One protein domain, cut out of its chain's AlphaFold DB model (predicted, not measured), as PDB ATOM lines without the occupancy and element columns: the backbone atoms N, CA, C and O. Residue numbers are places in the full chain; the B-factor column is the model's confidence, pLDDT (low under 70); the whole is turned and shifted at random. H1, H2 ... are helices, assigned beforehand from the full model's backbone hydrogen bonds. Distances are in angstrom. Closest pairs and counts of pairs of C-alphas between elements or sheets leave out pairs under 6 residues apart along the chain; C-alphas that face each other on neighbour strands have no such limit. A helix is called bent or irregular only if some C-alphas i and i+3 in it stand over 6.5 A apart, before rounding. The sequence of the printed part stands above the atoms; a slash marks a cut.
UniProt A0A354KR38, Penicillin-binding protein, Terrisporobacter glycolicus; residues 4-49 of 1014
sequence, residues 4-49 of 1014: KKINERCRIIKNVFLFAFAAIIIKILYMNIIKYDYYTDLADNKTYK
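Overview. This is residues 4 to 49 of the 1014 residues of the protein "Penicillin-binding protein" of Terrisporobacter glycolicus (UniProt A0A354KR38). One long, straight helix, H1, makes most of the length of a thin rod, and a much shorter helix, H2, follows it end to end after a tight turn, set at an angle to it like the short end of a bent stick. The two helices make an open corner and do not fold back on each other, and H1 stands free over residues 4 to 30. The printed part has 46 residues with two named helices, H1 then H2, and no named strand; the class is all helix. The whole is extended, with a radius of gyration of the C-alphas of 18.5 A and spans of 63 by 15 by 6 A.

Arrangement. H1, residues 4 to 34, is the longest helix, with 31 residues. H2, residues 36 to 47, follows it through a tight link of 1 residue, Lys 35. H1 and H2 meet only through their link. They are near each other, with 8 pairs of C-alphas within 10 A. Residues 33 to 38, of which 36 to 38 belong to H2, stand free, and so do residues 41 to 49, of which 41 to 47 belong to H2. In H1 and H2 every O i to N i+4 pair is within hydrogen-bond range.

Along the chain. H1 measures 42.7 A from C-alpha 4 at (180.089, 182.559, 245.527) to C-alpha 34 at (160.422, 176.629, 208.143). H2 measures 16.0 A and ends with C-alpha 47 at (144.673, 162.316, 205.229). Neither helix is bent.

Size, cuts and confidence. The two C-alphas farthest apart are those of Lys 4 and Lys 49, at 63.1 A. The printed part has no cut. The mean pLDDT of the printed part is 82.0; residues 4 to 5 and residue 45 are under 70.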
ATOM      1  N   LYS A   4     179.713 182.233 246.904       62.91
ATOM      2  CA  LYS A   4     180.089 182.559 245.527       62.91
ATOM      3  C   LYS A   4     180.138 181.335 244.605       62.91
ATOM      4  O   LYS A   4     179.568 181.405 243.526       62.91
ATOM      5  N   LYS A   5     180.738 180.212 245.025       66.31
ATOM      6  CA  LYS A   5     180.864 178.999 244.190       66.31
ATOM      7  C   LYS A   5     179.527 178.293 243.976       66.31
ATOM      8  O   LYS A   5     179.304 177.733 242.908       66.31
ATOM      9  N   ILE A   6     178.634 178.314 244.969       72.62
ATOM     10  CA  ILE A   6     177.280 177.749 244.830       72.62
ATOM     11  C   ILE A   6     176.447 178.616 243.878       72.62
ATOM     12  O   ILE A   6     175.848 178.084 242.947       72.62
ATOM     13  N   ASN A   7     176.484 179.944 244.033       76.06
ATOM     14  CA  ASN A   7     175.801 180.863 243.118       76.06
ATOM     15  C   ASN A   7     176.339 180.783 241.681       76.06
ATOM     16  O   ASN A   7     175.567 180.865 240.728       76.06
ATOM     17  N   GLU A   8     177.642 180.570 241.510       78.25
ATOM     18  CA  GLU A   8     178.267 180.394 240.198       78.25
ATOM     19  C   GLU A   8     177.835 179.074 239.536       78.25
ATOM     20  O   GLU A   8     177.447 179.075 238.368       78.25
ATOM     21  N   ARG A   9     177.755 177.972 240.298       79.38
ATOM     22  CA  ARG A   9     177.202 176.688 239.820       79.38
ATOM     23  C   ARG A   9     175.719 176.786 239.462       79.38
ATOM     24  O   ARG A   9     175.331 176.330 238.390       79.38
ATOM     25  N   CYS A  10     174.897 177.425 240.296       80.25
ATOM     26  CA  CYS A  10     173.480 177.652 239.995       80.25
ATOM     27  C   CYS A  10     173.288 178.540 238.757       80.25
ATOM     28  O   CYS A  10     172.380 178.298 237.964       80.25
ATOM     29  N   ARG A  11     174.159 179.536 238.538       83.94
ATOM     30  CA  ARG A  11     174.141 180.384 237.337       83.94
ATOM     31  C   ARG A  11     174.526 179.606 236.079       83.94
ATOM     32  O   ARG A  11     173.876 179.782 235.052       83.94
ATOM     33  N   ILE A  12     175.528 178.729 236.160       85.06
ATOM     34  CA  ILE A  12     175.903 177.837 235.053       85.06
ATOM     35  C   ILE A  12     174.746 176.890 234.723       85.06
ATOM     36  O   ILE A  12     174.346 176.820 233.566       85.06
ATOM     37  N   ILE A  13     174.142 176.237 235.723       86.75
ATOM     38  CA  ILE A  13     172.989 175.344 235.522       86.75
ATOM     39  C   ILE A  13     171.813 176.106 234.900       86.75
ATOM     40  O   ILE A  13     171.246 175.648 233.910       86.75
ATOM     41  N   LYS A  14     171.486 177.300 235.410       88.88
ATOM     42  CA  LYS A  14     170.449 178.163 234.825       88.88
ATOM     43  C   LYS A  14     170.742 178.469 233.357       88.88
ATOM     44  O   LYS A  14     169.836 178.366 232.541       88.88
ATOM     45  N   ASN A  15     171.981 178.821 233.014       87.50
ATOM     46  CA  ASN A  15     172.369 179.122 231.636       87.50
ATOM     47  C   ASN A  15     172.287 177.888 230.726       87.50
ATOM     48  O   ASN A  15     171.841 178.016 229.592       87.50
ATOM     49  N   VAL A  16     172.656 176.704 231.225       89.94
ATOM     50  CA  VAL A  16     172.508 175.435 230.494       89.94
ATOM     51  C   VAL A  16     171.035 175.150 230.207       89.94
ATOM     52  O   VAL A  16     170.685 174.881 229.061       89.94
ATOM     53  N   PHE A  17     170.157 175.281 231.206       91.69
ATOM     54  CA  PHE A  17     168.716 175.127 230.995       91.69
ATOM     55  C   PHE A  17     168.165 176.176 230.030       91.69
ATOM     56  O   PHE A  17     167.381 175.837 229.152       91.69
ATOM     57  N   LEU A  18     168.596 177.435 230.140       91.56
ATOM     58  CA  LEU A  18     168.140 178.505 229.254       91.56
ATOM     59  C   LEU A  18     168.564 178.256 227.801       91.56
ATOM     60  O   LEU A  18     167.774 178.479 226.890       91.56
ATOM     61  N   PHE A  19     169.774 177.732 227.590       92.31
ATOM     62  CA  PHE A  19     170.256 177.331 226.272       92.31
ATOM     63  C   PHE A  19     169.501 176.110 225.733       92.31
ATOM     64  O   PHE A  19     169.112 176.101 224.569       92.31
ATOM     65  N   ALA A  20     169.221 175.111 226.574       91.56
ATOM     66  CA  ALA A  20     168.418 173.950 226.192       91.56
ATOM     67  C   ALA A  20     166.981 174.350 225.806       91.56
ATOM     68  O   ALA A  20     166.485 173.925 224.764       91.56
ATOM     69  N   PHE A  21     166.334 175.222 226.585       93.88
ATOM     70  CA  PHE A  21     165.013 175.759 226.251       93.88
ATOM     71  C   PHE A  21     165.048 176.604 224.978       93.88
ATOM     72  O   PHE A  21     164.166 176.453 224.137       93.88
ATOM     73  N   ALA A  22     166.071 177.442 224.791       91.69
ATOM     74  CA  ALA A  22     166.245 178.194 223.553       91.69
ATOM     75  C   ALA A  22     166.413 177.259 222.345       91.69
ATOM     76  O   ALA A  22     165.768 177.474 221.325       91.69
ATOM     77  N   ALA A  23     167.194 176.181 222.467       91.44
ATOM     78  CA  ALA A  23     167.353 175.181 221.414       91.44
ATOM     79  C   ALA A  23     166.031 174.460 221.088       91.44
ATOM     80  O   ALA A  23     165.716 174.271 219.913       91.44
ATOM     81  N   ILE A  24     165.224 174.117 222.100       93.31
ATOM     82  CA  ILE A  24     163.887 173.530 221.907       93.31
ATOM     83  C   ILE A  24     162.950 174.526 221.214       93.31
ATOM     84  O   ILE A  24     162.278 174.158 220.256       93.31
ATOM     85  N   ILE A  25     162.928 175.791 221.642       92.56
ATOM     86  CA  ILE A  25     162.089 176.837 221.035       92.56
ATOM     87  C   ILE A  25     162.499 177.079 219.580       92.56
ATOM     88  O   ILE A  25     161.639 177.126 218.705       92.56
ATOM     89  N   ILE A  26     163.802 177.164 219.298       92.62
ATOM     90  CA  ILE A  26     164.331 177.276 217.933       92.62
ATOM     91  C   ILE A  26     163.915 176.058 217.107       92.62
ATOM     92  O   ILE A  26     163.514 176.213 215.956       92.62
ATOM     93  N   LYS A  27     163.950 174.850 217.681       89.12
ATOM     94  CA  LYS A  27     163.514 173.637 216.984       89.12
ATOM     95  C   LYS A  27     162.012 173.637 216.694       89.12
ATOM     96  O   LYS A  27     161.624 173.251 215.595       89.12
ATOM     97  N   ILE A  28     161.185 174.095 217.634       90.44
ATOM     98  CA  ILE A  28     159.733 174.235 217.452       90.44
ATOM     99  C   ILE A  28     159.430 175.273 216.367       90.44
ATOM    100  O   ILE A  28     158.637 174.996 215.474       90.44
ATOM    101  N   LEU A  29     160.093 176.434 216.390       88.94
ATOM    102  CA  LEU A  29     159.955 177.458 215.348       88.94
ATOM    103  C   LEU A  29     160.417 176.936 213.984       88.94
ATOM    104  O   LEU A  29     159.744 177.153 212.982       88.94
ATOM    105  N   TYR A  30     161.522 176.190 213.939       88.12
ATOM    106  CA  TYR A  30     161.984 175.537 212.716       88.12
ATOM    107  C   TYR A  30     160.938 174.553 212.172       88.12
ATOM    108  O   TYR A  30     160.661 174.555 210.976       88.12
ATOM    109  N   MET A  31     160.317 173.740 213.033       83.06
ATOM    110  CA  MET A  31     159.281 172.794 212.603       83.06
ATOM    111  C   MET A  31     157.989 173.482 212.145       83.06
ATOM    112  O   MET A  31     157.443 173.087 211.123       83.06
ATOM    113  N   ASN A  32     157.531 174.508 212.864       82.31
ATOM    114  CA  ASN A  32     156.235 175.150 212.622       82.31
ATOM    115  C   ASN A  32     156.266 176.314 211.628       82.31
ATOM    116  O   ASN A  32     155.201 176.757 211.224       82.31
ATOM    117  N   ILE A  33     157.438 176.856 211.286       84.38
ATOM    118  CA  ILE A  33     157.561 177.975 210.337       84.38
ATOM    119  C   ILE A  33     158.345 177.535 209.103       84.38
ATOM    120  O   ILE A  33     157.854 177.668 207.993       84.38
ATOM    121  N   ILE A  34     159.548 176.977 209.281       80.12
ATOM    122  CA  ILE A  34     160.422 176.629 208.143       80.12
ATOM    123  C   ILE A  34     159.969 175.333 207.461       80.12
ATOM    124  O   ILE A  34     160.081 175.197 206.249       80.12
ATOM    125  N   LYS A  35     159.474 174.362 208.233       83.38
ATOM    126  CA  LYS A  35     158.994 173.065 207.732       83.38
ATOM    127  C   LYS A  35     157.463 172.954 207.719       83.38
ATOM    128  O   LYS A  35     156.966 171.844 207.550       83.38
ATOM    129  N   TYR A  36     156.732 174.056 207.900       82.00
ATOM    130  CA  TYR A  36     155.266 174.043 207.956       82.00
ATOM    131  C   TYR A  36     154.656 173.412 206.707       82.00
ATOM    132  O   TYR A  36     153.940 172.423 206.832       82.00
ATOM    133  N   ASP A  37     155.015 173.922 205.527       74.81
ATOM    134  CA  ASP A  37     154.500 173.422 204.247       74.81
ATOM    135  C   ASP A  37     154.841 171.938 204.077       74.81
ATOM    136  O   ASP A  37     153.970 171.121 203.829       74.81
ATOM    137  N   TYR A  38     156.083 171.549 204.389       75.38
ATOM    138  CA  TYR A  38     156.519 170.152 204.330       75.38
ATOM    139  C   TYR A  38     155.702 169.212 205.236       75.38
ATOM    140  O   TYR A  38     155.349 168.112 204.822       75.38
ATOM    141  N   TYR A  39     155.433 169.593 206.492       75.69
ATOM    142  CA  TYR A  39     154.667 168.745 207.418       75.69
ATOM    143  C   TYR A  39     153.163 168.788 207.156       75.69
ATOM    144  O   TYR A  39     152.490 167.796 207.432       75.69
ATOM    145  N   THR A  40     152.659 169.898 206.620       74.81
ATOM    146  CA  THR A  40     151.271 170.035 206.175       74.81
ATOM    147  C   THR A  40     151.042 169.163 204.949       74.81
ATOM    148  O   THR A  40     150.186 168.295 205.013       74.81
ATOM    149  N   ASP A  41     151.907 169.227 203.935       71.44
ATOM    150  CA  ASP A  41     151.887 168.315 202.786       71.44
ATOM    151  C   ASP A  41     151.999 166.849 203.220       71.44
ATOM    152  O   ASP A  41     151.318 165.977 202.685       71.44
ATOM    153  N   LEU A  42     152.840 166.534 204.212       72.25
ATOM    154  CA  LEU A  42     152.965 165.167 204.730       72.25
ATOM    155  C   LEU A  42     151.691 164.700 205.460       72.25
ATOM    156  O   LEU A  42     151.377 163.508 205.445       72.25
ATOM    157  N   ALA A  43     150.991 165.609 206.141       71.69
ATOM    158  CA  ALA A  43     149.734 165.331 206.831       71.69
ATOM    159  C   ALA A  43     148.566 165.225 205.841       71.69
ATOM    160  O   ALA A  43     147.761 164.297 205.944       71.69
ATOM    161  N   ASP A  44     148.526 166.104 204.845       72.69
ATOM    162  CA  ASP A  44     147.530 166.127 203.783       72.69
ATOM    163  C   ASP A  44     147.671 164.899 202.891       72.69
ATOM    164  O   ASP A  44     146.691 164.196 202.692       72.69
ATOM    165  N   ASN A  45     148.884 164.515 202.488       68.06
ATOM    166  CA  ASN A  45     149.116 163.268 201.751       68.06
ATOM    167  C   ASN A  45     148.772 162.008 202.559       68.06
ATOM    168  O   ASN A  45     148.596 160.932 201.984       68.06
ATOM    169  N   LYS A  46     148.710 162.087 203.894       70.44
ATOM    170  CA  LYS A  46     148.245 160.979 204.746       70.44
ATOM    171  C   LYS A  46     146.729 160.964 204.915       70.44
ATOM    172  O   LYS A  46     146.174 159.880 205.048       70.44
ATOM    173  N   THR A  47     146.095 162.133 204.905       75.44
ATOM    174  CA  THR A  47     144.673 162.316 205.229       75.44
ATOM    175  C   THR A  47     143.792 162.371 203.985       75.44
ATOM    176  O   THR A  47     142.653 161.928 204.029       75.44
ATOM    177  N   TYR A  48     144.300 162.881 202.870       79.69
ATOM    178  CA  TYR A  48     143.608 162.967 201.593       79.69
ATOM    179  C   TYR A  48     144.288 162.050 200.584       79.69
ATOM    180  O   TYR A  48     145.515 161.977 200.507       79.69
ATOM    181  N   LYS A  49     143.475 161.326 199.825       76.69
ATOM    182  CA  LYS A  49     143.902 160.407 198.778       76.69
ATOM    183  C   LYS A  49     143.156 160.719 197.497       76.69
ATOM    184  O   LYS A  49     142.007 161.143 197.534       76.69
TER     185      LYS A  49